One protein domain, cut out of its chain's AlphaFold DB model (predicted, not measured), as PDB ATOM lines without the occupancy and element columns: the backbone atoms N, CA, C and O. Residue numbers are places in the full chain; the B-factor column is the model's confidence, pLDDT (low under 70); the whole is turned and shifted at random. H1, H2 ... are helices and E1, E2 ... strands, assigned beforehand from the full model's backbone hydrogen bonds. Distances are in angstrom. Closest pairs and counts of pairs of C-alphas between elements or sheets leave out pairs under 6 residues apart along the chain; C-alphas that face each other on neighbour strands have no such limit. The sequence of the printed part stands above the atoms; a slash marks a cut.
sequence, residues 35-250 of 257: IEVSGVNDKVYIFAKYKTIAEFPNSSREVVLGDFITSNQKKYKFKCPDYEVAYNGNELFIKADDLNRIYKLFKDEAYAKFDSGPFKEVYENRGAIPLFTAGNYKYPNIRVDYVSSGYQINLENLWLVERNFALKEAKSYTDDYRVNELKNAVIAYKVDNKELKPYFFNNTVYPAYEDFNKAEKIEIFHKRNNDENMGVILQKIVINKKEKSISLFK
ATOM      1  N   ILE A  35      15.660  38.324   8.386       93.25
ATOM      2  CA  ILE A  35      17.038  38.422   8.849       93.25
ATOM      3  C   ILE A  35      17.936  38.363   7.623       93.25
ATOM      4  O   ILE A  35      17.853  37.434   6.822       93.25
ATOM      5  N   GLU A  36      18.817  39.345   7.505       89.56
ATOM      6  CA  GLU A  36      19.758  39.449   6.403       89.56
ATOM      7  C   GLU A  36      21.189  39.491   6.944       89.56
ATOM      8  O   GLU A  36      21.492  40.119   7.967       89.56
ATOM      9  N   VAL A  37      22.075  38.797   6.232       87.44
ATOM     10  CA  VAL A  37      23.525  38.882   6.405       87.44
ATOM     11  C   VAL A  37      24.083  39.454   5.112       87.44
ATOM     12  O   VAL A  37      23.721  39.013   4.024       87.44
ATOM     13  N   SER A  38      24.926  40.474   5.198       80.81
ATOM     14  CA  SER A  38      25.500  41.124   4.018       80.81
ATOM     15  C   SER A  38      26.941  41.536   4.264       80.81
ATOM     16  O   SER A  38      27.288  41.979   5.356       80.81
ATOM     17  N   GLY A  39      27.772  41.433   3.230       74.00
ATOM     18  CA  GLY A  39      29.124  41.984   3.215       74.00
ATOM     19  C   GLY A  39      29.183  43.241   2.355       74.00
ATOM     20  O   GLY A  39      28.874  43.172   1.168       74.00
ATOM     21  N   VAL A  40      29.574  44.383   2.932       68.56
ATOM     22  CA  VAL A  40      29.850  45.623   2.174       68.56
ATOM     23  C   VAL A  40      31.084  46.305   2.760       68.56
ATOM     24  O   VAL A  40      31.106  46.580   3.960       68.56
ATOM     25  N   ASN A  41      32.080  46.626   1.925       65.69
ATOM     26  CA  ASN A  41      33.308  47.337   2.322       65.69
ATOM     27  C   ASN A  41      33.957  46.746   3.593       65.69
ATOM     28  O   ASN A  41      34.042  47.426   4.617       65.69
ATOM     29  N   ASP A  42      34.324  45.461   3.551       69.38
ATOM     30  CA  ASP A  42      35.019  44.746   4.639       69.38
ATOM     31  C   ASP A  42      34.259  44.614   5.969       69.38
ATOM     32  O   ASP A  42      34.843  44.290   7.004       69.38
ATOM     33  N   LYS A  43      32.940  44.839   5.976       75.06
ATOM     34  CA  LYS A  43      32.104  44.706   7.179       75.06
ATOM     35  C   LYS A  43      30.979  43.700   6.989       75.06
ATOM     36  O   LYS A  43      30.255  43.766   5.995       75.06
ATOM     37  N   VAL A  44      30.807  42.803   7.973       81.62
ATOM     38  CA  VAL A  44      29.625  41.927   8.044       81.62
ATOM     39  C   VAL A  44      28.533  42.735   8.707       81.62
ATOM     40  O   VAL A  44      28.680  43.177   9.850       81.62
ATOM     41  N   TYR A  45      27.429  42.884   8.001       87.56
ATOM     42  CA  TYR A  45      26.192  43.406   8.537       87.56
ATOM     43  C   TYR A  45      25.272  42.233   8.810       87.56
ATOM     44  O   TYR A  45      24.965  41.467   7.901       87.56
ATOM     45  N   ILE A  46      24.829  42.114  10.055       92.25
ATOM     46  CA  ILE A  46      23.704  41.260  10.419       92.25
ATOM     47  C   ILE A  46      22.597  42.187  10.891       92.25
ATOM     48  O   ILE A  46      22.823  43.047  11.751       92.25
ATOM     49  N   PHE A  47      21.421  42.064  10.287       94.19
ATOM     50  CA  PHE A  47      20.308  42.950  10.582       94.19
ATOM     51  C   PHE A  47      18.958  42.266  10.397       94.19
ATOM     52  O   PHE A  47      18.798  41.357   9.586       94.19
ATOM     53  N   ALA A  48      17.986  42.728  11.175       96.12
ATOM     54  CA  ALA A  48      16.582  42.429  10.982       96.12
ATOM     55  C   ALA A  48      15.928  43.570  10.204       96.12
ATOM     56  O   ALA A  48      16.214  44.748  10.441       96.12
ATOM     57  N   LYS A  49      15.018  43.223   9.303       95.25
ATOM     58  CA  LYS A  49      14.243  44.167   8.507       95.25
ATOM     59  C   LYS A  49      12.779  43.761   8.505       95.25
ATOM     60  O   LYS A  49      12.460  42.592   8.318       95.25
ATOM     61  N   TYR A  50      11.889  44.718   8.730       94.69
ATOM     62  CA  TYR A  50      10.445  44.484   8.747       94.69
ATOM     63  C   TYR A  50       9.693  45.749   8.333       94.69
ATOM     64  O   TYR A  50      10.265  46.841   8.286       94.69
ATOM     65  N   LYS A  51       8.406  45.618   8.013       93.44
ATOM     66  CA  LYS A  51       7.544  46.758   7.678       93.44
ATOM     67  C   LYS A  51       6.513  46.991   8.770       93.44
ATOM     68  O   LYS A  51       5.796  46.061   9.153       93.44
ATOM     69  N   THR A  52       6.396  48.233   9.230       93.25
ATOM     70  CA  THR A  52       5.349  48.631  10.178       93.25
ATOM     71  C   THR A  52       3.966  48.414   9.570       93.25
ATOM     72  O   THR A  52       3.795  48.427   8.346       93.25
ATOM     73  N   ILE A  53       2.964  48.213  10.421       89.62
ATOM     74  CA  ILE A  53       1.565  48.198   9.986       89.62
ATOM     75  C   ILE A  53       1.211  49.612   9.495       89.62
ATOM     76  O   ILE A  53       1.675  50.602  10.060       89.62
ATOM     77  N   ALA A  54       0.475  49.707   8.386       89.31
ATOM     78  CA  ALA A  54      -0.008  50.990   7.887       89.31
ATOM     79  C   ALA A  54      -1.204  51.443   8.732       89.31
ATOM     80  O   ALA A  54      -2.159  50.686   8.895       89.31
ATOM     81  N   GLU A  55      -1.168  52.677   9.218       89.62
ATOM     82  CA  GLU A  55      -2.233  53.273  10.025       89.62
ATOM     83  C   GLU A  55      -2.523  54.660   9.475       89.62
ATOM     84  O   GLU A  55      -1.670  55.538   9.550       89.62
ATOM     85  N   PHE A  56      -3.707  54.869   8.894       86.38
ATOM     86  CA  PHE A  56      -4.057  56.148   8.274       86.38
ATOM     87  C   PHE A  56      -3.858  57.326   9.254       86.38
ATOM     88  O   PHE A  56      -4.337  57.247  10.385       86.38
ATOM     89  N   PRO A  57      -3.192  58.430   8.847       90.31
ATOM     90  CA  PRO A  57      -2.707  58.761   7.496       90.31
ATOM     91  C   PRO A  57      -1.273  58.282   7.183       90.31
ATOM     92  O   PRO A  57      -0.720  58.611   6.134       90.31
ATOM     93  N   ASN A  58      -0.643  57.527   8.076       89.88
ATOM     94  CA  ASN A  58       0.725  57.047   7.943       89.88
ATOM     95  C   ASN A  58       0.804  55.763   7.104       89.88
ATOM     96  O   ASN A  58       0.228  54.722   7.425       89.88
ATOM     97  N   SER A  59       1.592  55.818   6.032       91.44
ATOM     98  CA  SER A  59       1.945  54.630   5.261       91.44
ATOM     99  C   SER A  59       2.866  53.695   6.052       91.44
ATOM    100  O   SER A  59       3.581  54.109   6.968       91.44
ATOM    101  N   SER A  60       2.869  52.420   5.658       92.19
ATOM    102  CA  SER A  60       3.841  51.439   6.141       92.19
ATOM    103  C   SER A  60       5.270  51.901   5.835       92.19
ATOM    104  O   SER A  60       5.561  52.335   4.716       92.19
ATOM    105  N   ARG A  61       6.161  51.796   6.822       92.12
ATOM    106  CA  ARG A  61       7.582  52.141   6.693       92.12
ATOM    107  C   ARG A  61       8.443  50.924   6.977       92.12
ATOM    108  O   ARG A  61       8.082  50.054   7.763       92.12
ATOM    109  N   GLU A  62       9.594  50.881   6.327       94.00
ATOM    110  CA  GLU A  62      10.606  49.870   6.593       94.00
ATOM    111  C   GLU A  62      11.425  50.251   7.826       94.00
ATOM    112  O   GLU A  62      11.876  51.389   7.957       94.00
ATOM    113  N   VAL A  63      11.617  49.287   8.720       95.06
ATOM    114  CA  VAL A  63      12.473  49.397   9.898       95.06
ATOM    115  C   VAL A  63      13.641  48.441   9.726       95.06
ATOM    116  O   VAL A  63      13.450  47.292   9.328       95.06
ATOM    117  N   VAL A  64      14.843  48.919  10.046       96.00
ATOM    118  CA  VAL A  64      16.079  48.135  10.009       96.00
ATOM    119  C   VAL A  64      16.753  48.198  11.376       96.00
ATOM    120  O   VAL A  64      17.054  49.284  11.879       96.00
ATOM    121  N   LEU A  65      17.018  47.035  11.968       96.62
ATOM    122  CA  LEU A  65      17.686  46.858  13.259       96.62
ATOM    123  C   LEU A  65      18.978  46.068  13.062       96.62
ATOM    124  O   LEU A  65      18.975  45.077  12.345       96.62
ATOM    125  N   GLY A  66      20.060  46.440  13.729       95.44
ATOM    126  CA  GLY A  66      21.349  45.757  13.648       95.44
ATOM    127  C   GLY A  66      22.414  46.605  12.977       95.44
ATOM    128  O   GLY A  66      22.332  47.831  12.924       95.44
ATOM    129  N   ASP A  67      23.444  45.959  12.450       90.38
ATOM    130  CA  ASP A  67      24.650  46.689  12.059       90.38
ATOM    131  C   ASP A  67      24.516  47.497  10.778       90.38
ATOM    132  O   ASP A  67      25.386  48.321  10.487       90.38
ATOM    133  N   PHE A  68      23.443  47.285  10.014       87.75
ATOM    134  CA  PHE A  68      23.269  47.902   8.706       87.75
ATOM    135  C   PHE A  68      23.434  49.423   8.759       87.75
ATOM    136  O   PHE A  68      23.060  50.070   9.741       87.75
ATOM    137  N   ILE A  69      24.004  50.001   7.699       84.81
ATOM    138  CA  ILE A  69      24.481  51.393   7.676       84.81
ATOM    139  C   ILE A  69      23.383  52.379   8.100       84.81
ATOM    140  O   ILE A  69      23.654  53.286   8.881       84.81
ATOM    141  N   THR A  70      22.143  52.159   7.657       86.06
ATOM    142  CA  THR A  70      20.993  53.037   7.935       86.06
ATOM    143  C   THR A  70      20.277  52.753   9.258       86.06
ATOM    144  O   THR A  70      19.344  53.471   9.605       86.06
ATOM    145  N   SER A  71      20.673  51.717  10.005       91.81
ATOM    146  CA  SER A  71      20.036  51.403  11.283       91.81
ATOM    147  C   SER A  71      20.522  52.331  12.393       91.81
ATOM    148  O   SER A  71      21.728  52.440  12.629       91.81
ATOM    149  N   ASN A  72      19.578  52.920  13.129       90.94
ATOM    150  CA  ASN A  72      19.853  53.681  14.351       90.94
ATOM    151  C   ASN A  72      20.041  52.779  15.584       90.94
ATOM    152  O   ASN A  72      20.501  53.247  16.620       90.94
ATOM    153  N   GLN A  73      19.702  51.490  15.479       94.44
ATOM    154  CA  GLN A  73      19.668  50.551  16.593       94.44
ATOM    155  C   GLN A  73      20.583  49.360  16.300       94.44
ATOM    156  O   GLN A  73      20.155  48.369  15.719       94.44
ATOM    157  N   LYS A  74      21.860  49.459  16.690       94.81
ATOM    158  CA  LYS A  74      22.902  48.482  16.305       94.81
ATOM    159  C   LYS A  74      22.821  47.138  17.030       94.81
ATOM    160  O   LYS A  74      23.234  46.119  16.491       94.81
ATOM    161  N   LYS A  75      22.262  47.132  18.236       96.44
ATOM    162  CA  LYS A  75      22.007  45.940  19.055       96.44
ATOM    163  C   LYS A  75      20.527  45.894  19.380       96.44
ATOM    164  O   LYS A  75      19.937  46.960  19.524       96.44
ATOM    165  N   TYR A  76      19.923  44.722  19.487       97.06
ATOM    166  CA  TYR A  76      18.485  44.614  19.736       97.06
ATOM    167  C   TYR A  76      18.108  43.252  20.308       97.06
ATOM    168  O   TYR A  76      18.800  42.263  20.088       97.06
ATOM    169  N   LYS A  77      16.967  43.191  20.989       97.81
ATOM    170  CA  LYS A  77      16.206  41.959  21.188       97.81
ATOM    171  C   LYS A  77      14.730  42.226  20.931       97.81
ATOM    172  O   LYS A  77      14.234  43.299  21.259       97.81
ATOM    173  N   PHE A  78      14.018  41.276  20.349       97.44
ATOM    174  CA  PHE A  78      12.562  41.325  20.259       97.44
ATOM    175  C   PHE A  78      11.977  39.922  20.317       97.44
ATOM    176  O   PHE A  78      12.650  38.929  20.024       97.44
ATOM    177  N   LYS A  79      10.705  39.855  20.699       97.25
ATOM    178  CA  LYS A  79       9.963  38.609  20.825       97.25
ATOM    179  C   LYS A  79       8.714  38.654  19.961       97.25
ATOM    180  O   LYS A  79       7.948  39.613  20.008       97.25
ATOM    181  N   CYS A  80       8.525  37.587  19.209       96.44
ATOM    182  CA  CYS A  80       7.325  37.259  18.469       96.44
ATOM    183  C   CYS A  80       6.619  36.070  19.138       96.44
ATOM    184  O   CYS A  80       7.206  35.429  20.014       96.44
ATOM    185  N   PRO A  81       5.355  35.773  18.785       95.62
ATOM    186  CA  PRO A  81       4.616  34.681  19.417       95.62
ATOM    187  C   PRO A  81       5.331  33.321  19.357       95.62
ATOM    188  O   PRO A  81       5.260  32.569  20.320       95.62
ATOM    189  N   ASP A  82       6.036  33.047  18.259       95.50
ATOM    190  CA  ASP A  82       6.623  31.748  17.900       95.50
ATOM    191  C   ASP A  82       8.163  31.757  17.782       95.50
ATOM    192  O   ASP A  82       8.774  30.728  17.475       95.50
ATOM    193  N   TYR A  83       8.809  32.910  17.994       97.25
ATOM    194  CA  TYR A  83      10.268  33.043  17.992       97.25
ATOM    195  C   TYR A  83      10.754  34.299  18.721       97.25
ATOM    196  O   TYR A  83      10.034  35.281  18.883       97.25
ATOM    197  N   GLU A  84      12.017  34.292  19.119       97.62
ATOM    198  CA  GLU A  84      12.740  35.442  19.650       97.62
ATOM    199  C   GLU A  84      14.045  35.643  18.884       97.62
ATOM    200  O   GLU A  84      14.666  34.685  18.417       97.62
ATOM    201  N   VAL A  85      14.442  36.906  18.745       97.94
ATOM    202  CA  VAL A  85      15.684  37.300  18.080       97.94
ATOM    203  C   VAL A  85      16.442  38.244  18.991       97.94
ATOM    204  O   VAL A  85      15.873  39.201  19.518       97.94
ATOM    205  N   ALA A  86      17.737  38.003  19.137       98.06
ATOM    206  CA  ALA A  86      18.657  38.862  19.857       98.06
ATOM    207  C   ALA A  86      19.928  39.075  19.034       98.06
ATOM    208  O   ALA A  86      20.458  38.146  18.434       98.06
ATOM    209  N   TYR A  87      20.432  40.302  19.019       97.44
ATOM    210  CA  TYR A  87      21.671  40.663  18.355       97.44
ATOM    211  C   TYR A  87      22.492  41.613  19.221       97.44
ATOM    212  O   TYR A  87      22.032  42.705  19.561       97.44
ATOM    213  N   ASN A  88      23.725  41.220  19.548       95.81
ATOM    214  CA  ASN A  88      24.614  41.980  20.437       95.81
ATOM    215  C   ASN A  88      25.734  42.744  19.706       95.81
ATOM    216  O   ASN A  88      26.638  43.286  20.340       95.81
ATOM    217  N   GLY A  89      25.696  42.805  18.372       93.75
ATOM    218  CA  GLY A  89      26.760  43.415  17.570       93.75
ATOM    219  C   GLY A  89      27.908  42.464  17.219       93.75
ATOM    220  O   GLY A  89      28.839  42.887  16.538       93.75
ATOM    221  N   ASN A  90      27.867  41.195  17.635       94.31
ATOM    222  CA  ASN A  90      28.760  40.128  17.167       94.31
ATOM    223  C   ASN A  90      27.999  38.841  16.837       94.31
ATOM    224  O   ASN A  90      28.220  38.240  15.788       94.31
ATOM    225  N   GLU A  91      27.126  38.437  17.752       95.88
ATOM    226  CA  GLU A  91      26.288  37.253  17.682       95.88
ATOM    227  C   GLU A  91      24.839  37.657  17.426       95.88
ATOM    228  O   GLU A  91      24.278  38.489  18.147       95.88
ATOM    229  N   LEU A  92      24.238  37.031  16.418       97.25
ATOM    230  CA  LEU A  92      22.794  36.922  16.264       97.25
ATOM    231  C   LEU A  92      22.350  35.590  16.837       97.25
ATOM    232  O   LEU A  92      22.822  34.566  16.368       97.25
ATOM    233  N   PHE A  93      21.414  35.615  17.771       97.94
ATOM    234  CA  PHE A  93      20.742  34.451  18.322       97.94
ATOM    235  C   PHE A  93      19.272  34.476  17.917       97.94
ATOM    236  O   PHE A  93      18.588  35.490  18.079       97.94
ATOM    237  N   ILE A  94      18.781  33.355  17.402       97.75
ATOM    238  CA  ILE A  94      17.367  33.137  17.112       97.75
ATOM    239  C   ILE A  94      16.945  31.850  17.802       97.75
ATOM    240  O   ILE A  94      17.606  30.823  17.648       97.75
ATOM    241  N   LYS A  95      15.812  31.880  18.496       98.00
ATOM    242  CA  LYS A  95      15.164  30.690  19.053       98.00
ATOM    243  C   LYS A  95      13.703  30.671  18.645       98.00
ATOM    244  O   LYS A  95      13.057  31.713  18.651       98.00
ATOM    245  N   ALA A  96      13.191  29.503  18.283       96.75
ATOM    246  CA  ALA A  96      11.812  29.349  17.837       96.75
ATOM    247  C   ALA A  96      11.202  28.030  18.315       96.75
ATOM    248  O   ALA A  96      11.899  27.135  18.792       96.75
ATOM    249  N   ASP A  97       9.896  27.885  18.117       93.50
ATOM    250  CA  ASP A  97       9.195  26.627  18.392       93.50
ATOM    251  C   ASP A  97       9.526  25.518  17.380       93.50
ATOM    252  O   ASP A  97       9.306  24.336  17.664       93.50
ATOM    253  N   ASP A  98      10.081  25.882  16.218       92.00
ATOM    254  CA  ASP A  98      10.535  24.988  15.148       92.00
ATOM    255  C   ASP A  98      11.718  25.614  14.382       92.00
ATOM    256  O   ASP A  98      11.703  26.803  14.062       92.00
ATOM    257  N   LEU A  99      12.726  24.817  14.015       91.44
ATOM    258  CA  LEU A  99      13.854  25.288  13.203       91.44
ATOM    259  C   LEU A  99      13.409  25.786  11.826       91.44
ATOM    260  O   LEU A  99      13.962  26.770  11.332       91.44
ATOM    261  N   ASN A 100      12.366  25.193  11.231       89.31
ATOM    262  CA  ASN A 100      11.849  25.691   9.951       89.31
ATOM    263  C   ASN A 100      11.331  27.125  10.063       89.31
ATOM    264  O   ASN A 100      11.379  27.879   9.087       89.31
ATOM    265  N   ARG A 101      10.853  27.539  11.245       91.44
ATOM    266  CA  ARG A 101      10.447  28.927  11.472       91.44
ATOM    267  C   ARG A 101      11.635  29.878  11.376       91.44
ATOM    268  O   ARG A 101      11.480  30.960  10.809       91.44
ATOM    269  N   ILE A 102      12.795  29.456  11.877       93.12
ATOM    270  CA  ILE A 102      14.051  30.209  11.795       93.12
ATOM    271  C   ILE A 102      14.533  30.272  10.348       93.12
ATOM    272  O   ILE A 102      14.844  31.356   9.865       93.12
ATOM    273  N   TYR A 103      14.519  29.154   9.616       89.00
ATOM    274  CA  TYR A 103      14.922  29.134   8.203       89.00
ATOM    275  C   TYR A 103      14.084  30.085   7.344       89.00
ATOM    276  O   TYR A 103      14.620  30.777   6.479       89.00
ATOM    277  N   LYS A 104      12.780  30.202   7.627       88.12
ATOM    278  CA  LYS A 104      11.895  31.166   6.953       88.12
ATOM    279  C   LYS A 104      12.299  32.626   7.168       88.12
ATOM    280  O   LYS A 104      12.020  33.434   6.293       88.12
ATOM    281  N   LEU A 105      12.968  32.975   8.271       91.06
ATOM    282  CA  LEU A 105      13.439  34.348   8.498       91.06
ATOM    283  C   LEU A 105      14.543  34.760   7.515       91.06
ATOM    284  O   LEU A 105      14.679  35.945   7.232       91.06
ATOM    285  N   PHE A 106      15.302  33.800   6.981       87.50
ATOM    286  CA  PHE A 106      16.354  34.043   5.988       87.50
ATOM    287  C   PHE A 106      15.852  33.948   4.541       87.50
ATOM    288  O   PHE A 106      16.594  34.253   3.610       87.50
ATOM    289  N   LYS A 107      14.608  33.500   4.323       80.56
ATOM    290  CA  LYS A 107      14.045  33.298   2.984       80.56
ATOM    291  C   LYS A 107      13.386  34.571   2.466       80.56
ATOM    292  O   LYS A 107      12.583  35.209   3.144       80.56
ATOM    293  N   ASP A 108      13.659  34.898   1.207       68.19
ATOM    294  CA  ASP A 108      12.883  35.903   0.490       68.19
ATOM    295  C   ASP A 108      11.698  35.260  -0.249       68.19
ATOM    296  O   ASP A 108      11.852  34.635  -1.301       68.19
ATOM    297  N   GLU A 109      10.491  35.447   0.298       62.81
ATOM    298  CA  GLU A 109       9.230  34.946  -0.268       62.81
ATOM    299  C   GLU A 109       8.950  35.426  -1.700       62.81
ATOM    300  O   GLU A 109       8.206  34.768  -2.431       62.81
ATOM    301  N   ALA A 110       9.566  36.528  -2.154       56.78
ATOM    302  CA  ALA A 110       9.412  37.003  -3.530       56.78
ATOM    303  C   ALA A 110       9.846  35.953  -4.570       56.78
ATOM    304  O   ALA A 110       9.336  35.949  -5.692       56.78
ATOM    305  N   TYR A 111      10.739  35.033  -4.188       53.88
ATOM    306  CA  TYR A 111      11.273  33.996  -5.069       53.88
ATOM    307  C   TYR A 111      10.600  32.628  -4.927       53.88
ATOM    308  O   TYR A 111      10.858  31.753  -5.751       53.88
ATOM    309  N   ALA A 112       9.666  32.461  -3.983       53.47
ATOM    310  CA  ALA A 112       8.844  31.251  -3.876       53.47
ATOM    311  C   ALA A 112       7.956  31.025  -5.120       53.47
ATOM    312  O   ALA A 112       7.456  29.931  -5.350       53.47
ATOM    313  N   LYS A 113       7.784  32.051  -5.964       52.97
ATOM    314  CA  LYS A 113       6.999  31.984  -7.206       52.97
ATOM    315  C   LYS A 113       7.692  31.243  -8.357       52.97
ATOM    316  O   LYS A 113       7.057  31.026  -9.383       52.97
ATOM    317  N   PHE A 114       8.964  30.863  -8.213       55.41
ATOM    318  CA  PHE A 114       9.744  30.185  -9.259       55.41
ATOM    319  C   PHE A 114       9.926  28.677  -9.004       55.41
ATOM    320  O   PHE A 114      10.882  28.075  -9.489       55.41
ATOM    321  N   ASP A 115       8.992  28.060  -8.273       53.41
ATOM    322  CA  ASP A 115       9.036  26.663  -7.799       53.41
ATOM    323  C   ASP A 115       8.902  25.589  -8.909       53.41
ATOM    324  O   ASP A 115       8.805  24.386  -8.665       53.41
ATOM    325  N   SER A 116       8.920  26.012 -10.173       54.69
ATOM    326  CA  SER A 116       8.894  25.137 -11.341       54.69
ATOM    327  C   SER A 116       9.839  25.659 -12.420       54.69
ATOM    328  O   SER A 116       9.722  26.811 -12.842       54.69
ATOM    329  N   GLY A 117      10.758  24.815 -12.898       63.41
ATOM    330  CA  GLY A 117      11.621  25.120 -14.044       63.41
ATOM    331  C   GLY A 117      13.058  24.598 -13.914       63.41
ATOM    332  O   GLY A 117      13.435  24.060 -12.873       63.41
ATOM    333  N   PRO A 118      13.894  24.791 -14.952       57.47
ATOM    334  CA  PRO A 118      15.278  24.296 -14.998       57.47
ATOM    335  C   PRO A 118      16.207  24.941 -13.954       57.47
ATOM    336  O   PRO A 118      17.336  24.502 -13.775       57.47
ATOM    337  N   PHE A 119      15.729  25.972 -13.256       61.34
ATOM    338  CA  PHE A 119      16.451  26.688 -12.209       61.34
ATOM    339  C   PHE A 119      15.875  26.432 -10.808       61.34
ATOM    340  O   PHE A 119      16.224  27.152  -9.880       61.34
ATOM    341  N   LYS A 120      15.004  25.429 -10.625       68.81
ATOM    342  CA  LYS A 120      14.387  25.110  -9.323       68.81
ATOM    343  C   LYS A 120      15.423  24.967  -8.205       68.81
ATOM    344  O   LYS A 120      15.309  25.646  -7.194       68.81
ATOM    345  N   GLU A 121      16.493  24.202  -8.442       62.72
ATOM    346  CA  GLU A 121      17.587  24.036  -7.472       62.72
ATOM    347  C   GLU A 121      18.252  25.380  -7.105       62.72
ATOM    348  O   GLU A 121      18.708  25.572  -5.982       62.72
ATOM    349  N   VAL A 122      18.287  26.356  -8.018       63.25
ATOM    350  CA  VAL A 122      18.813  27.706  -7.749       63.25
ATOM    351  C   VAL A 122      17.892  28.478  -6.802       63.25
ATOM    352  O   VAL A 122      18.367  29.217  -5.941       63.25
ATOM    353  N   TYR A 123      16.578  28.319  -6.957       63.03
ATOM    354  CA  TYR A 123      15.574  29.014  -6.150       63.03
ATOM    355  C   TYR A 123      15.354  28.361  -4.781       63.03
ATOM    356  O   TYR A 123      15.230  29.079  -3.792       63.03
ATOM    357  N   GLU A 124      15.408  27.029  -4.694       64.25
ATOM    358  CA  GLU A 124      15.360  26.273  -3.429       64.25
ATOM    359  C   GLU A 124      16.501  26.667  -2.480       64.25
ATOM    360  O   GLU A 124      16.358  26.643  -1.260       64.25
ATOM    361  N   ASN A 125      17.624  27.117  -3.042       62.19
ATOM    362  CA  ASN A 125      18.797  27.545  -2.295       62.19
ATOM    363  C   ASN A 125      18.786  29.021  -1.857       62.19
ATOM    364  O   ASN A 125      19.776  29.494  -1.302       62.19
ATOM    365  N   ARG A 126      17.686  29.763  -2.049       58.88
ATOM    366  CA  ARG A 126      17.574  31.189  -1.661       58.88
ATOM    367  C   ARG A 126      17.206  31.442  -0.191       58.88
ATOM    368  O   ARG A 126      16.959  32.582   0.179       58.88
ATOM    369  N   GLY A 127      17.203  30.402   0.644       60.59
ATOM    370  CA  GLY A 127      17.229  30.503   2.114       60.59
ATOM    371  C   GLY A 127      18.624  30.309   2.709       60.59
ATOM    372  O   GLY A 127      18.753  29.962   3.880       60.59
ATOM    373  N   ALA A 128      19.663  30.433   1.884       77.00
ATOM    374  CA  ALA A 128      21.028  30.221   2.312       77.00
ATOM    375  C   ALA A 128      21.610  31.467   2.980       77.00
ATOM    376  O   ALA A 128      21.378  32.597   2.557       77.00
ATOM    377  N   ILE A 129      22.402  31.234   4.018       87.25
ATOM    378  CA  ILE A 129      23.102  32.272   4.756       87.25
ATOM    379  C   ILE A 129      24.418  32.556   4.031       87.25
ATOM    380  O   ILE A 129      25.215  31.627   3.860       87.25
ATOM    381  N   PRO A 130      24.681  33.804   3.609       87.62
ATOM    382  CA  PRO A 130      25.979  34.183   3.070       87.62
ATOM    383  C   PRO A 130      27.099  33.857   4.062       87.62
ATOM    384  O   PRO A 130      27.116  34.360   5.186       87.62
ATOM    385  N   LEU A 131      28.037  33.006   3.643       89.62
ATOM    386  CA  LEU A 131      29.267  32.737   4.392       89.62
ATOM    387  C   LEU A 131      30.361  33.719   3.997       89.62
ATOM    388  O   LEU A 131      31.143  34.149   4.844       89.62
ATOM    389  N   PHE A 132      30.391  34.076   2.717       88.00
ATOM    390  CA  PHE A 132      31.292  35.062   2.156       88.00
ATOM    391  C   PHE A 132      30.552  35.925   1.146       88.00
ATOM    392  O   PHE A 132      29.803  35.422   0.305       88.00
ATOM    393  N   THR A 133      30.781  37.231   1.198       81.25
ATOM    394  CA  THR A 133      30.342  38.153   0.149       81.25
ATOM    395  C   THR A 133      31.410  39.212  -0.059       81.25
ATOM    396  O   THR A 133      31.777  39.925   0.875       81.25
ATOM    397  N   ALA A 134      31.887  39.320  -1.291       77.06
ATOM    398  CA  ALA A 134      32.669  40.439  -1.776       77.06
ATOM    399  C   ALA A 134      31.773  41.276  -2.687       77.06
ATOM    400  O   ALA A 134      31.045  40.751  -3.527       77.06
ATOM    401  N   GLY A 135      31.797  42.586  -2.497       72.94
ATOM    402  CA  GLY A 135      30.973  43.515  -3.249       72.94
ATOM    403  C   GLY A 135      31.809  44.690  -3.695       72.94
ATOM    404  O   GLY A 135      32.527  45.270  -2.884       72.94
ATOM    405  N   ASN A 136      31.708  45.058  -4.965       68.25
ATOM    406  CA  ASN A 136      32.336  46.268  -5.464       68.25
ATOM    407  C   ASN A 136      31.444  46.947  -6.499       68.25
ATOM    408  O   ASN A 136      30.618  46.323  -7.161       68.25
ATOM    409  N   TYR A 137      31.609  48.250  -6.644       72.44
ATOM    410  CA  TYR A 137      30.967  48.999  -7.710       72.44
ATOM    411  C   TYR A 137      31.871  48.956  -8.933       72.44
ATOM    412  O   TYR A 137      33.049  49.296  -8.838       72.44
ATOM    413  N   LYS A 138      31.323  48.601 -10.098       78.19
ATOM    414  CA  LYS A 138      32.048  48.694 -11.374       78.19
ATOM    415  C   LYS A 138      32.569  50.118 -11.611       78.19
ATOM    416  O   LYS A 138      33.640  50.291 -12.186       78.19
ATOM    417  N   TYR A 139      31.839  51.124 -11.120       80.38
ATOM    418  CA  TYR A 139      32.260  52.523 -11.093       80.38
ATOM    419  C   TYR A 139      32.334  53.040  -9.641       80.38
ATOM    420  O   TYR A 139      31.374  53.651  -9.158       80.38
ATOM    421  N   PRO A 140      33.452  52.824  -8.917       73.19
ATOM    422  CA  PRO A 140      33.532  53.051  -7.469       73.19
ATOM    423  C   PRO A 140      33.379  54.517  -7.053       73.19
ATOM    424  O   PRO A 140      32.725  54.801  -6.050       73.19
ATOM    425  N   ASN A 141      33.884  55.458  -7.855       81.75
ATOM    426  CA  ASN A 141      33.819  56.893  -7.543       81.75
ATOM    427  C   ASN A 141      32.386  57.448  -7.543       81.75
ATOM    428  O   ASN A 141      32.079  58.352  -6.772       81.75
ATOM    429  N   ILE A 142      31.511  56.900  -8.393       83.12
ATOM    430  CA  ILE A 142      30.102  57.316  -8.510       83.12
ATOM    431  C   ILE A 142      29.130  56.300  -7.895       83.12
ATOM    432  O   ILE A 142      27.929  56.547  -7.874       83.12
ATOM    433  N   ARG A 143      29.645  55.175  -7.375       76.44
ATOM    434  CA  ARG A 143      28.881  54.084  -6.748       76.44
ATOM    435  C   ARG A 143      27.745  53.552  -7.630       76.44
ATOM    436  O   ARG A 143      26.631  53.325  -7.164       76.44
ATOM    437  N   VAL A 144      28.045  53.347  -8.912       76.12
ATOM    438  CA  VAL A 144      27.119  52.779  -9.907       76.12
ATOM    439  C   VAL A 144      27.551  51.356 -10.262       76.12
ATOM    440  O   VAL A 144      28.738  51.027 -10.179       76.12
ATOM    441  N   ASP A 145      26.580  50.526 -10.651       73.12
ATOM    442  CA  ASP A 145      26.766  49.132 -11.069       73.12
ATOM    443  C   ASP A 145      27.430  48.272  -9.983       73.12
ATOM    444  O   ASP A 145      28.544  47.770 -10.143       73.12
ATOM    445  N   TYR A 146      26.744  48.118  -8.845       72.50
ATOM    446  CA  TYR A 146      27.176  47.205  -7.787       72.50
ATOM    447  C   TYR A 146      27.161  45.757  -8.284       72.50
ATOM    448  O   TYR A 146      26.134  45.251  -8.740       72.50
ATOM    449  N   VAL A 147      28.296  45.084  -8.151       70.94
ATOM    450  CA  VAL A 147      28.464  43.658  -8.410       70.94
ATOM    451  C   VAL A 147      28.889  43.008  -7.105       70.94
ATOM    452  O   VAL A 147      29.778  43.506  -6.418       70.94
ATOM    453  N   SER A 148      28.267  41.882  -6.771       75.25
ATOM    454  CA  SER A 148      28.715  41.052  -5.657       75.25
ATOM    455  C   SER A 148      28.976  39.627  -6.116       75.25
ATOM    456  O   SER A 148      28.285  39.102  -6.993       75.25
ATOM    457  N   SER A 149      29.999  39.022  -5.532       78.88
ATOM    458  CA  SER A 149      30.297  37.603  -5.621       78.88
ATOM    459  C   SER A 149      30.408  37.036  -4.213       78.88
ATOM    460  O   SER A 149      30.606  37.753  -3.233       78.88
ATOM    461  N   GLY A 150      30.202  35.737  -4.084       85.62
ATOM    462  CA  GLY A 150      30.170  35.114  -2.779       85.62
ATOM    463  C   GLY A 150      29.639  33.701  -2.836       85.62
ATOM    464  O   GLY A 150      29.211  33.213  -3.885       85.62
ATOM    465  N   TYR A 151      29.642  33.076  -1.670       88.81
ATOM    466  CA  TYR A 151      29.019  31.785  -1.459       88.81
ATOM    467  C   TYR A 151      28.257  31.779  -0.144       88.81
ATOM    468  O   TYR A 151      28.527  32.527   0.802       88.81
ATOM    469  N   GLN A 152      27.271  30.906  -0.111       89.44
ATOM    470  CA  GLN A 152      26.279  30.808   0.940       89.44
ATOM    471  C   GLN A 152      26.083  29.346   1.317       89.44
ATOM    472  O   GLN A 152      26.399  28.445   0.538       89.44
ATOM    473  N   ILE A 153      25.565  29.114   2.516       89.81
ATOM    474  CA  ILE A 153      25.223  27.782   3.003       89.81
ATOM    475  C   ILE A 153      23.727  27.692   3.256       89.81
ATOM    476  O   ILE A 153      23.152  28.505   3.980       89.81
ATOM    477  N   ASN A 154      23.080  26.707   2.650       87.69
ATOM    478  CA  ASN A 154      21.686  26.410   2.929       87.69
ATOM    479  C   ASN A 154      21.609  25.511   4.167       87.69
ATOM    480  O   ASN A 154      22.086  24.380   4.149       87.69
ATOM    481  N   LEU A 155      21.028  26.016   5.254       85.12
ATOM    482  CA  LEU A 155      20.967  25.280   6.519       85.12
ATOM    483  C   LEU A 155      19.922  24.156   6.532       85.12
ATOM    484  O   LEU A 155      19.966  23.322   7.429       85.12
ATOM    485  N   GLU A 156      19.000  24.097   5.566       83.00
ATOM    486  CA  GLU A 156      18.020  23.005   5.481       83.00
ATOM    487  C   GLU A 156      18.656  21.710   4.961       83.00
ATOM    488  O   GLU A 156      18.307  20.622   5.416       83.00
ATOM    489  N   ASN A 157      19.601  21.824   4.026       83.00
ATOM    490  CA  ASN A 157      20.207  20.683   3.334       83.00
ATOM    491  C   ASN A 157      21.741  20.625   3.430       83.00
ATOM    492  O   ASN A 157      22.334  19.687   2.903       83.00
ATOM    493  N   LEU A 158      22.375  21.598   4.093       86.81
ATOM    494  CA  LEU A 158      23.823  21.809   4.091       86.81
ATOM    495  C   LEU A 158      24.423  21.779   2.685       86.81
ATOM    496  O   LEU A 158      25.387  21.062   2.425       86.81
ATOM    497  N   TRP A 159      23.862  22.528   1.748       88.19
ATOM    498  CA  TRP A 159      24.529  22.748   0.469       88.19
ATOM    499  C   TRP A 159      25.296  24.062   0.503       88.19
ATOM    500  O   TRP A 159      24.743  25.107   0.853       88.19
ATOM    501  N   LEU A 160      26.567  24.006   0.103       89.88
ATOM    502  CA  LEU A 160      27.314  25.198  -0.284       89.88
ATOM    503  C   LEU A 160      26.860  25.617  -1.669       89.88
ATOM    504  O   LEU A 160      26.728  24.792  -2.570       89.88
ATOM    505  N   VAL A 161      26.623  26.905  -1.840       87.25
ATOM    506  CA  VAL A 161      26.117  27.455  -3.090       87.25
ATOM    507  C   VAL A 161      26.972  28.648  -3.460       87.25
ATOM    508  O   VAL A 161      27.097  29.588  -2.681       87.25
ATOM    509  N   GLU A 162      27.547  28.612  -4.655       86.06
ATOM    510  CA  GLU A 162      28.245  29.742  -5.258       86.06
ATOM    511  C   GLU A 162      27.479  30.165  -6.512       86.06
ATOM    512  O   GLU A 162      27.216  29.357  -7.408       86.06
ATOM    513  N   ARG A 163      27.084  31.442  -6.575       78.19
ATOM    514  CA  ARG A 163      26.189  31.965  -7.623       78.19
ATOM    515  C   ARG A 163      24.893  31.136  -7.693       78.19
ATOM    516  O   ARG A 163      24.084  31.177  -6.777       78.19
ATOM    517  N   ASN A 164      24.718  30.372  -8.770       75.25
ATOM    518  CA  ASN A 164      23.563  29.512  -9.028       75.25
ATOM    519  C   ASN A 164      23.954  28.023  -9.038       75.25
ATOM    520  O   ASN A 164      23.272  27.208  -9.656       75.25
ATOM    521  N   PHE A 165      25.089  27.668  -8.435       81.00
ATOM    522  CA  PHE A 165      25.631  26.318  -8.460       81.00
ATOM    523  C   PHE A 165      25.744  25.762  -7.043       81.00
ATOM    524  O   PHE A 165      26.502  26.278  -6.226       81.00
ATOM    525  N   ALA A 166      24.976  24.708  -6.761       85.88
ATOM    526  CA  ALA A 166      25.053  23.978  -5.504       85.88
ATOM    527  C   ALA A 166      26.144  22.906  -5.580       85.88
ATOM    528  O   ALA A 166      26.159  22.072  -6.494       85.88
ATOM    529  N   LEU A 167      27.046  22.911  -4.605       85.81
ATOM    530  CA  LEU A 167      28.055  21.883  -4.441       85.81
ATOM    531  C   LEU A 167      27.447  20.741  -3.620       85.81
ATOM    532  O   LEU A 167      27.020  20.935  -2.484       85.81
ATOM    533  N   LYS A 168      27.398  19.551  -4.219       81.25
ATOM    534  CA  LYS A 168      26.854  18.329  -3.621       81.25
ATOM    535  C   LYS A 168      28.016  17.488  -3.085       81.25
ATOM    536  O   LYS A 168      29.049  17.369  -3.743       81.25
ATOM    537  N   GLU A 169      27.849  16.908  -1.901       81.00
ATOM    538  CA  GLU A 169      28.803  15.943  -1.343       81.00
ATOM    539  C   GLU A 169      28.686  14.565  -2.030       81.00
ATOM    540  O   GLU A 169      27.628  14.220  -2.553       81.00
ATOM    541  N   ALA A 170      29.725  13.725  -2.077       83.62
ATOM    542  CA  ALA A 170      31.141  13.988  -1.810       83.62
ATOM    543  C   ALA A 170      31.868  14.184  -3.146       83.62
ATOM    544  O   ALA A 170      31.858  13.290  -3.996       83.62
ATOM    545  N   LYS A 171      32.460  15.362  -3.366       89.56
ATOM    546  CA  LYS A 171      33.002  15.715  -4.684       89.56
ATOM    547  C   LYS A 171      34.133  16.734  -4.599       89.56
ATOM    548  O   LYS A 171      34.053  17.710  -3.854       89.56
ATOM    549  N   SER A 172      35.165  16.512  -5.415       90.50
ATOM    550  CA  SER A 172      36.193  17.512  -5.702       90.50
ATOM    551  C   SER A 172      35.758  18.423  -6.851       90.50
ATOM    552  O   SER A 172      35.185  17.970  -7.845       90.50
ATOM    553  N   TYR A 173      36.055  19.709  -6.704       88.56
ATOM    554  CA  TYR A 173      35.724  20.790  -7.628       88.56
ATOM    555  C   TYR A 173      36.970  21.564  -8.085       88.56
ATOM    556  O   TYR A 173      36.864  22.704  -8.522       88.56
ATOM    557  N   THR A 174      38.155  20.954  -7.988       86.31
ATOM    558  CA  THR A 174      39.448  21.591  -8.304       86.31
ATOM    559  C   THR A 174      39.462  22.275  -9.677       86.31
ATOM    560  O   THR A 174      39.899  23.422  -9.783       86.31
ATOM    561  N   ASP A 175      38.894  21.624 -10.696       85.38
ATOM    562  CA  ASP A 175      38.859  22.125 -12.077       85.38
ATOM    563  C   ASP A 175      37.545  22.847 -12.440       85.38
ATOM    564  O   ASP A 175      37.320  23.215 -13.595       85.38
ATOM    565  N   ASP A 176      36.642  23.058 -11.476       85.38
ATOM    566  CA  ASP A 176      35.340  23.673 -11.731       85.38
ATOM    567  C   ASP A 176      35.424  25.200 -11.584       85.38
ATOM    568  O   ASP A 176      35.471  25.758 -10.488       85.38
ATOM    569  N   TYR A 177      35.425  25.913 -12.711       80.88
ATOM    570  CA  TYR A 177      35.490  27.380 -12.732       80.88
ATOM    571  C   TYR A 177      34.292  28.061 -12.041       80.88
ATOM    572  O   TYR A 177      34.332  29.267 -11.788       80.88
ATOM    573  N   ARG A 178      33.209  27.322 -11.760       81.88
ATOM    574  CA  ARG A 178      32.012  27.851 -11.090       81.88
ATOM    575  C   ARG A 178      32.188  28.006  -9.580       81.88
ATOM    576  O   ARG A 178      31.328  28.638  -8.978       81.88
ATOM    577  N   VAL A 179      33.255  27.449  -8.995       82.12
ATOM    578  CA  VAL A 179      33.535  27.485  -7.544       82.12
ATOM    579  C   VAL A 179      34.737  28.370  -7.184       82.12
ATOM    580  O   VAL A 179      35.470  28.101  -6.234       82.12
ATOM    581  N   ASN A 180      35.014  29.387  -8.003       82.69
ATOM    582  CA  ASN A 180      36.220  30.203  -7.874       82.69
ATOM    583  C   ASN A 180      36.290  30.957  -6.543       82.69
ATOM    584  O   ASN A 180      37.379  31.072  -5.982       82.69
ATOM    585  N   GLU A 181      35.164  31.445  -6.024       83.69
ATOM    586  CA  GLU A 181      35.146  32.139  -4.739       83.69
ATOM    587  C   GLU A 181      35.415  31.169  -3.592       83.69
ATOM    588  O   GLU A 181      36.111  31.530  -2.652       83.69
ATOM    589  N   LEU A 182      34.934  29.929  -3.649       85.06
ATOM    590  CA  LEU A 182      35.162  28.939  -2.592       85.06
ATOM    591  C   LEU A 182      36.618  28.467  -2.468       85.06
ATOM    592  O   LEU A 182      36.970  27.943  -1.418       85.06
ATOM    593  N   LYS A 183      37.487  28.669  -3.468       82.12
ATOM    594  CA  LYS A 183      38.836  28.061  -3.505       82.12
ATOM    595  C   LYS A 183      39.719  28.334  -2.286       82.12
ATOM    596  O   LYS A 183      40.520  27.483  -1.908       82.12
ATOM    597  N   ASN A 184      39.540  29.489  -1.652       81.88
ATOM    598  CA  ASN A 184      40.320  29.900  -0.481       81.88
ATOM    599  C   ASN A 184      39.567  29.724   0.844       81.88
ATOM    600  O   ASN A 184      40.053  30.147   1.893       81.88
ATOM    601  N   ALA A 185      38.385  29.108   0.803       90.25
ATOM    602  CA  ALA A 185      37.582  28.802   1.973       90.25
ATOM    603  C   ALA A 185      38.079  27.529   2.669       90.25
ATOM    604  O   ALA A 185      38.403  26.520   2.040       90.25
ATOM    605  N   VAL A 186      38.063  27.563   3.995       92.88
ATOM    606  CA  VAL A 186      38.185  26.397   4.862       92.88
ATOM    607  C   VAL A 186      36.948  26.377   5.743       92.88
ATOM    608  O   VAL A 186      36.747  27.266   6.574       92.88
ATOM    609  N   ILE A 187      36.113  25.362   5.545       94.81
ATOM    610  CA  ILE A 187      34.880  25.172   6.299       94.81
ATOM    611  C   ILE A 187      34.970  23.833   7.015       94.81
ATOM    612  O   ILE A 187      35.197  22.790   6.400       94.81
ATOM    613  N   ALA A 188      34.804  23.867   8.325       95.62
ATOM    614  CA  ALA A 188      34.859  22.702   9.192       95.62
ATOM    615  C   ALA A 188      33.634  22.679  10.100       95.62
ATOM    616  O   ALA A 188      32.950  23.689  10.259       95.62
ATOM    617  N   TYR A 189      33.346  21.534  10.704       95.94
ATOM    618  CA  TYR A 189      32.215  21.396  11.607       95.94
ATOM    619  C   TYR A 189      32.531  20.519  12.814       95.94
ATOM    620  O   TYR A 189      33.420  19.672  12.775       95.94
ATOM    621  N   LYS A 190      31.783  20.729  13.896       95.62
ATOM    622  CA  LYS A 190      31.734  19.857  15.072       95.62
ATOM    623  C   LYS A 190      30.302  19.399  15.287       95.62
ATOM    624  O   LYS A 190      29.377  20.207  15.221       95.62
ATOM    625  N   VAL A 191      30.140  18.122  15.607       93.94
ATOM    626  CA  VAL A 191      28.872  17.540  16.062       93.94
ATOM    627  C   VAL A 191      28.946  17.351  17.567       93.94
ATOM    628  O   VAL A 191      29.897  16.747  18.057       93.94
ATOM    629  N   ASP A 192      27.968  17.872  18.302       89.62
ATOM    630  CA  ASP A 192      27.823  17.705  19.753       89.62
ATOM    631  C   ASP A 192      29.116  18.012  20.544       89.62
ATOM    632  O   ASP A 192      29.479  17.299  21.478       89.62
ATOM    633  N   ASN A 193      29.835  19.072  20.146       80.38
ATOM    634  CA  ASN A 193      31.128  19.503  20.708       80.38
ATOM    635  C   ASN A 193      32.278  18.472  20.597       80.38
ATOM    636  O   ASN A 193      33.238  18.545  21.364       80.38
ATOM    637  N   LYS A 194      32.197  17.517  19.664       88.00
ATOM    638  CA  LYS A 194      33.235  16.501  19.413       88.00
ATOM    639  C   LYS A 194      34.364  17.038  18.514       88.00
ATOM    640  O   LYS A 194      34.580  18.247  18.404       88.00
ATOM    641  N   GLU A 195      35.103  16.114  17.904       92.06
ATOM    642  CA  GLU A 195      36.186  16.351  16.948       92.06
ATOM    643  C   GLU A 195      35.781  17.302  15.811       92.06
ATOM    644  O   GLU A 195      34.642  17.281  15.333       92.06
ATOM    645  N   LEU A 196      36.732  18.144  15.391       94.62
ATOM    646  CA  LEU A 196      36.588  19.027  14.241       94.62
ATOM    647  C   LEU A 196      36.763  18.218  12.949       94.62
ATOM    648  O   LEU A 196      37.833  17.681  12.688       94.62
ATOM    649  N   LYS A 197      35.725  18.172  12.116       94.94
ATOM    650  CA  LYS A 197      35.736  17.481  10.823       94.94
ATOM    651  C   LYS A 197      35.746  18.482   9.667       94.94
ATOM    652  O   LYS A 197      35.127  19.544   9.778       94.94
ATOM    653  N   PRO A 198      36.407  18.178   8.539       94.62
ATOM    654  CA  PRO A 198      36.339  19.028   7.358       94.62
ATOM    655  C   PRO A 198      34.952  18.922   6.713       94.62
ATOM    656  O   PRO A 198      34.424  17.825   6.558       94.62
ATOM    657  N   TYR A 199      34.383  20.052   6.304       95.00
ATOM    658  CA  TYR A 199      33.203  20.093   5.433       95.00
ATOM    659  C   TYR A 199      33.589  20.537   4.020       95.00
ATOM    660  O   TYR A 199      33.241  19.879   3.043       95.00
ATOM    661  N   PHE A 200      34.389  21.598   3.912       94.06
ATOM    662  CA  PHE A 200      35.000  22.030   2.662       94.06
ATOM    663  C   PHE A 200      36.461  22.408   2.886       94.06
ATOM    664  O   PHE A 200      36.773  23.296   3.682       94.06
ATOM    665  N   PHE A 201      37.362  21.732   2.179       91.69
ATOM    666  CA  PHE A 201      38.799  21.986   2.247       91.69
ATOM    667  C   PHE A 201      39.478  21.509   0.961       91.69
ATOM    668  O   PHE A 201      39.094  20.471   0.419       91.69
ATOM    669  N   ASN A 202      40.475  22.251   0.464       89.12
ATOM    670  CA  ASN A 202      41.185  21.947  -0.788       89.12
ATOM    671  C   ASN A 202      40.224  21.630  -1.950       89.12
ATOM    672  O   ASN A 202      40.298  20.568  -2.570       89.12
ATOM    673  N   ASN A 203      39.275  22.538  -2.207       89.81
ATOM    674  CA  ASN A 203      38.285  22.424  -3.286       89.81
ATOM    675  C   ASN A 203      37.414  21.163  -3.234       89.81
ATOM    676  O   ASN A 203      36.867  20.746  -4.253       89.81
ATOM    677  N   THR A 204      37.294  20.528  -2.070       92.56
ATOM    678  CA  THR A 204      36.583  19.260  -1.912       92.56
ATOM    679  C   THR A 204      35.503  19.403  -0.855       92.56
ATOM    680  O   THR A 204      35.787  19.845   0.258       92.56
ATOM    681  N   VAL A 205      34.272  19.021  -1.208       93.44
ATOM    682  CA  VAL A 205      33.169  18.857  -0.254       93.44
ATOM    683  C   VAL A 205      33.235  17.444   0.315       93.44
ATOM    684  O   VAL A 205      33.135  16.467  -0.434       93.44
ATOM    685  N   TYR A 206      33.393  17.350   1.630       94.62
ATOM    686  CA  TYR A 206      33.423  16.096   2.377       94.62
ATOM    687  C   TYR A 206      32.014  15.723   2.859       94.62
ATOM    688  O   TYR A 206      31.205  16.624   3.084       94.62
ATOM    689  N   PRO A 207      31.712  14.424   3.048       92.81
ATOM    690  CA  PRO A 207      30.440  13.996   3.621       92.81
ATOM    691  C   PRO A 207      30.194  14.624   4.999       92.81
ATOM    692  O   PRO A 207      30.996  14.464   5.923       92.81
ATOM    693  N   ALA A 208      29.071  15.317   5.143       92.12
ATOM    694  CA  ALA A 208      28.609  15.908   6.395       92.12
ATOM    695  C   ALA A 208      27.088  15.794   6.581       92.12
ATOM    696  O   ALA A 208      26.600  16.004   7.692       92.12
ATOM    697  N   TYR A 209      26.323  15.445   5.540       89.69
ATOM    698  CA  TYR A 209      24.860  15.415   5.603       89.69
ATOM    699  C   TYR A 209      24.313  14.403   6.621       89.69
ATOM    700  O   TYR A 209      23.364  14.697   7.349       89.69
ATOM    701  N   GLU A 210      24.914  13.214   6.713       91.44
ATOM    702  CA  GLU A 210      24.487  12.194   7.681       91.44
ATOM    703  C   GLU A 210      24.718  12.651   9.129       91.44
ATOM    704  O   GLU A 210      23.808  12.572   9.961       91.44
ATOM    705  N   ASP A 211      25.912  13.178   9.402       92.62
ATOM    706  CA  ASP A 211      26.280  13.780  10.683       92.62
ATOM    707  C   ASP A 211      25.321  14.920  11.034       92.62
ATOM    708  O   ASP A 211      24.803  14.990  12.151       92.62
ATOM    709  N   PHE A 212      25.011  15.770  10.052       90.31
ATOM    710  CA  PHE A 212      24.068  16.855  10.227       90.31
ATOM    711  C   PHE A 212      22.689  16.355  10.621       90.31
ATOM    712  O   PHE A 212      22.117  16.851  11.587       90.31
ATOM    713  N   ASN A 213      22.144  15.360   9.928       90.50
ATOM    714  CA  ASN A 213      20.810  14.843  10.224       90.50
ATOM    715  C   ASN A 213      20.692  14.237  11.627       90.50
ATOM    716  O   ASN A 213      19.638  14.374  12.245       90.50
ATOM    717  N   LYS A 214      21.757  13.610  12.137       91.88
ATOM    718  CA  LYS A 214      21.746  12.898  13.426       91.88
ATOM    719  C   LYS A 214      22.098  13.766  14.638       91.88
ATOM    720  O   LYS A 214      21.752  13.388  15.753       91.88
ATOM    721  N   ALA A 215      22.794  14.883  14.444       92.94
ATOM    722  CA  ALA A 215      23.308  15.705  15.538       92.94
ATOM    723  C   ALA A 215      22.214  16.431  16.341       92.94
ATOM    724  O   ALA A 215      21.263  16.966  15.767       92.94
ATOM    725  N   GLU A 216      22.400  16.553  17.662       95.62
ATOM    726  CA  GLU A 216      21.594  17.463  18.490       95.62
ATOM    727  C   GLU A 216      22.080  18.908  18.341       95.62
ATOM    728  O   GLU A 216      21.274  19.841  18.317       95.62
ATOM    729  N   LYS A 217      23.399  19.096  18.223       95.62
ATOM    730  CA  LYS A 217      24.042  20.397  18.038       95.62
ATOM    731  C   LYS A 217      25.145  20.309  16.991       95.62
ATOM    732  O   LYS A 217      25.950  19.383  16.992       95.62
ATOM    733  N   ILE A 218      25.219  21.321  16.136       95.62
ATOM    734  CA  ILE A 218      26.235  21.432  15.094       95.62
ATOM    735  C   ILE A 218      26.847  22.814  15.156       95.62
ATOM    736  O   ILE A 218      26.140  23.817  15.223       95.62
ATOM    737  N   GLU A 219      28.168  22.864  15.112       96.31
ATOM    738  CA  GLU A 219      28.918  24.103  14.965       96.31
ATOM    739  C   GLU A 219      29.637  24.059  13.630       96.31
ATOM    740  O   GLU A 219      30.366  23.111  13.368       96.31
ATOM    741  N   ILE A 220      29.427  25.065  12.791       96.31
ATOM    742  CA  ILE A 220      30.074  25.217  11.492       96.31
ATOM    743  C   ILE A 220      31.024  26.396  11.625       96.31
ATOM    744  O   ILE A 220      30.605  27.498  11.970       96.31
ATOM    745  N   PHE A 221      32.300  26.150  11.373       95.69
ATOM    746  CA  PHE A 221      33.372  27.129  11.420       95.69
ATOM    747  C   PHE A 221      33.827  27.424  10.007       95.69
ATOM    748  O   PHE A 221      33.989  26.517   9.193       95.69
ATOM    749  N   HIS A 222      34.070  28.692   9.731       93.38
ATOM    750  CA  HIS A 222      34.461  29.156   8.422       93.38
ATOM    751  C   HIS A 222      35.586  30.176   8.566       93.38
ATOM    752  O   HIS A 222      35.493  31.146   9.318       93.38
ATOM    753  N   LYS A 223      36.666  29.943   7.831       90.19
ATOM    754  CA  LYS A 223      37.708  30.931   7.578       90.19
ATOM    755  C   LYS A 223      38.015  30.940   6.092       90.19
ATOM    756  O   LYS A 223      37.838  29.935   5.409       90.19
ATOM    757  N   ARG A 224      38.539  32.056   5.612       84.88
ATOM    758  CA  ARG A 224      39.106  32.168   4.275       84.88
ATOM    759  C   ARG A 224      40.537  32.652   4.428       84.88
ATOM    760  O   ARG A 224      40.797  33.522   5.258       84.88
ATOM    761  N   ASN A 225      41.455  32.084   3.658       72.56
ATOM    762  CA  ASN A 225      42.810  32.622   3.593       72.56
ATOM    763  C   ASN A 225      42.765  33.996   2.906       72.56
ATOM    764  O   ASN A 225      41.988  34.170   1.966       72.56
ATOM    765  N   ASN A 226      43.531  34.968   3.418       57.94
ATOM    766  CA  ASN A 226      43.541  36.347   2.918       57.94
ATOM    767  C   ASN A 226      43.848  36.370   1.414       57.94
ATOM    768  O   ASN A 226      44.990  36.150   1.016       57.94
ATOM    769  N   ASP A 227      42.836  36.684   0.613       53.78
ATOM    770  CA  ASP A 227      43.019  37.157  -0.751       53.78
ATOM    771  C   ASP A 227      43.008  38.685  -0.747       53.78
ATOM    772  O   ASP A 227      42.401  39.316   0.118       53.78
ATOM    773  N   GLU A 228      43.601  39.282  -1.775       49.72
ATOM    774  CA  GLU A 228      43.505  40.720  -2.071       49.72
ATOM    775  C   GLU A 228      42.046  41.189  -2.294       49.72
ATOM    776  O   GLU A 228      41.755  42.387  -2.269       49.72
ATOM    777  N   ASN A 229      41.106  40.248  -2.460       52.53
ATOM    778  CA  ASN A 229      39.672  40.503  -2.499       52.53
ATOM    779  C   ASN A 229      39.115  40.730  -1.086       52.53
ATOM    780  O   ASN A 229      38.689  39.799  -0.401       52.53
ATOM    781  N   MET A 230      39.079  42.008  -0.711       54.31
ATOM    782  CA  MET A 230      38.280  42.612   0.359       54.31
ATOM    783  C   MET A 230      36.832  42.089   0.343       54.31
ATOM    784  O   MET A 230      35.967  42.564  -0.397       54.31
ATOM    785  N   GLY A 231      36.579  41.035   1.113       60.62
ATOM    786  CA  GLY A 231      35.293  40.364   1.190       60.62
ATOM    787  C   GLY A 231      35.066  39.823   2.589       60.62
ATOM    788  O   GLY A 231      35.995  39.560   3.352       60.62
ATOM    789  N   VAL A 232      33.802  39.705   2.955       66.00
ATOM    790  CA  VAL A 232      33.416  39.630   4.355       66.00
ATOM    791  C   VAL A 232      32.963  38.226   4.724       66.00
ATOM    792  O   VAL A 232      32.178  37.633   3.991       66.00
ATOM    793  N   ILE A 233      33.446  37.709   5.856       80.12
ATOM    794  CA  ILE A 233      33.320  36.309   6.266       80.12
ATOM    795  C   ILE A 233      32.441  36.190   7.516       80.12
ATOM    796  O   ILE A 233      32.789  36.715   8.572       80.12
ATOM    797  N   LEU A 234      31.335  35.448   7.424       90.00
ATOM    798  CA  LEU A 234      30.659  34.918   8.608       90.00
ATOM    799  C   LEU A 234      31.499  33.760   9.158       90.00
ATOM    800  O   LEU A 234      31.701  32.769   8.456       90.00
ATOM    801  N   GLN A 235      32.007  33.889  10.385       92.81
ATOM    802  CA  GLN A 235      33.040  32.984  10.905       92.81
ATOM    803  C   GLN A 235      32.484  31.722  11.566       92.81
ATOM    804  O   GLN A 235      33.140  30.678  11.550       92.81
ATOM    805  N   LYS A 236      31.289  31.788  12.166       95.38
ATOM    806  CA  LYS A 236      30.698  30.623  12.831       95.38
ATOM    807  C   LYS A 236      29.176  30.630  12.800       95.38
ATOM    808  O   LYS A 236      28.543  31.662  13.004       95.38
ATOM    809  N   ILE A 237      28.605  29.445  12.618       96.31
ATOM    810  CA  ILE A 237      27.179  29.153  12.774       96.31
ATOM    811  C   ILE A 237      27.044  28.060  13.835       96.31
ATOM    812  O   ILE A 237      27.790  27.084  13.819       96.31
ATOM    813  N   VAL A 238      26.097  28.201  14.756       96.94
ATOM    814  CA  VAL A 238      25.715  27.150  15.705       96.94
ATOM    815  C   VAL A 238      24.253  26.825  15.481       96.94
ATOM    816  O   VAL A 238      23.422  27.721  15.525       96.94
ATOM    817  N   ILE A 239      23.939  25.554  15.263       95.56
ATOM    818  CA  ILE A 239      22.578  25.043  15.115       95.56
ATOM    819  C   ILE A 239      22.343  24.088  16.273       95.56
ATOM    820  O   ILE A 239      22.968  23.030  16.339       95.56
ATOM    821  N   ASN A 240      21.455  24.448  17.191       96.56
ATOM    822  CA  ASN A 240      21.037  23.576  18.279       96.56
ATOM    823  C   ASN A 240      19.631  23.052  17.966       96.56
ATOM    824  O   ASN A 240      18.638  23.754  18.151       96.56
ATOM    825  N   LYS A 241      19.539  21.816  17.468       94.44
ATOM    826  CA  LYS A 241      18.267  21.176  17.101       94.44
ATOM    827  C   LYS A 241      17.425  20.833  18.320       94.44
ATOM    828  O   LYS A 241      16.202  20.916  18.258       94.44
ATOM    829  N   LYS A 242      18.077  20.507  19.438       94.81
ATOM    830  CA  LYS A 242      17.416  20.211  20.714       94.81
ATOM    831  C   LYS A 242      16.727  21.440  21.301       94.81
ATOM    832  O   LYS A 242      15.591  21.352  21.755       94.81
ATOM    833  N   GLU A 243      17.404  22.583  21.272       96.19
ATOM    834  CA  GLU A 243      16.878  23.854  21.793       96.19
ATOM    835  C   GLU A 243      16.162  24.700  20.740       96.19
ATOM    836  O   GLU A 243      15.607  25.745  21.082       96.19
ATOM    837  N   LYS A 244      16.161  24.235  19.484       96.75
ATOM    838  CA  LYS A 244      15.545  24.891  18.327       96.75
ATOM    839  C   LYS A 244      16.036  26.329  18.176       96.75
ATOM    840  O   LYS A 244      15.256  27.280  18.123       96.75
ATOM    841  N   SER A 245      17.355  26.476  18.141       97.50
ATOM    842  CA  SER A 245      18.018  27.771  18.044       97.50
ATOM    843  C   SER A 245      19.156  27.771  17.031       97.50
ATOM    844  O   SER A 245      19.757  26.734  16.727       97.50
ATOM    845  N   ILE A 246      19.434  28.958  16.496       96.81
ATOM    846  CA  ILE A 246      20.565  29.231  15.613       96.81
ATOM    847  C   ILE A 246      21.301  30.465  16.125       96.81
ATOM    848  O   ILE A 246      20.676  31.503  16.344       96.81
ATOM    849  N   SER A 247      22.625  30.361  16.246       97.44
ATOM    850  CA  SER A 247      23.508  31.508  16.455       97.44
ATOM    851  C   SER A 247      24.406  31.739  15.245       97.44
ATOM    852  O   SER A 247      25.027  30.799  14.749       97.44
ATOM    853  N   LEU A 248      24.536  32.988  14.801       96.19
ATOM    854  CA  LEU A 248      25.491  33.424  13.779       96.19
ATOM    855  C   LEU A 248      26.513  34.361  14.416       96.19
ATOM    856  O   LEU A 248      26.128  35.354  15.027       96.19
ATOM    857  N   PHE A 249      27.802  34.092  14.234       94.75
ATOM    858  CA  PHE A 249      28.884  34.901  14.786       94.75
ATOM    859  C   PHE A 249      29.695  35.541  13.667       94.75
ATOM    860  O   PHE A 249      30.280  34.846  12.830       94.75
ATOM    861  N   LYS A 250      29.787  36.873  13.700       90.94
ATOM    862  CA  LYS A 250      30.705  37.623  12.834       90.94
ATOM    863  C   LYS A 250      32.155  37.312  13.182       90.94
ATOM    864  O   LYS A 250      32.936  37.020  12.288       90.94
TER     865      LYS A 250
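AT A GLANCE: This is residues 35 to 250 of the 257 residues of an uncharacterized protein of Acinetobacter baumannii (UniProt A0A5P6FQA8). A broad, strongly twisted sheet of eight strands makes a wall; the small sheet E1 to E3 is partly face to face with it, strands crossed, and H1 and H5 cover other parts on one face. A third sheet, E7 to E10, packs by E7 on E1, with H3 across it and H2 folded back beside H3. The printed part has 216 residues, with five named helices and fifteen named strands, in the order E1 to E6, H1 to H3, E7 to E10, H4, E11, E12, H5, E13 to E15. The class is mixed, helices and strands; the three sheets are antiparallel. The whole is compact, radius of gyration of the C-alphas 17.9 A, spanning 58 by 48 by 37 A.

HOW THE PARTS SIT: The largest sheet runs E4, residues 76 to 79, E5, 83 to 87, E6, 91 to 96, E15, 245 to 249, E14, 236 to 240, E13, 217 to 224, E11, 185 to 191, and E12, 196 to 201. N 94 and O 246 of E6 and E15 are 2.9 A apart, within hydrogen-bond range. E1, residues 35 to 40, E2, 43 to 51, and E3, 62 to 66, form a sandwich, two sheets face to face, with it, strands at 45 degrees; N 38 and O 45 are 2.9 A apart. E7, residues 128 to 139, E8, 144 to 154, E9, 159 to 162, and E10, 165 to 167, form a meander, each strand the antiparallel neighbour of the one before; E7 bends by 77 degrees at residue 131. The closest C-alphas of E1 and E7 are those of Gly 39 and Thr 133, 5.1 A. H1, residues 99 to 105, lies over E6 at a height over the sheet of 8.3 A. H5, residues 209 to 214, is on the same face, height 9.6 A. E12, H5 and E13 form a split strand-helix-strand unit, two same-way strands with E11 between them, its crossover right-handed. H3, residues 120 to 127, is on the sheet of E7 to E10, height 8.7 A, and touches H2, residues 109 to 114, in a helical hairpin; Tyr 111 and Tyr 123 have their closest C-alphas, 6.7 A. H4, residues 181 to 184, only grazes both larger sheets. Every O i to N i+4 pair is within hydrogen-bond range in H5, but 2 of 3 in H1, 2 of 4 in H3 and 0 of 2 in H2, where 2 of 3 O i to N i+3 pairs are; H4 is too short.

IN THESE COORDINATES: E1 begins at C-alpha 35, (17.038, 38.422, 8.849), and E15 ends at C-alpha 249, (28.884, 34.901, 14.786). E8 is 29.8 A long, E7 28.3 A and E2 24.7 A.

THE WHOLE: The farthest C-alphas, Pro 57 and Asp 175, are 58.8 A apart. The printed part has no cut; the links E10 to H4 and E13 to E14 are long. pLDDT is under 70 at residues 40 to 42, 108 to 127, 136 and 226 to 232.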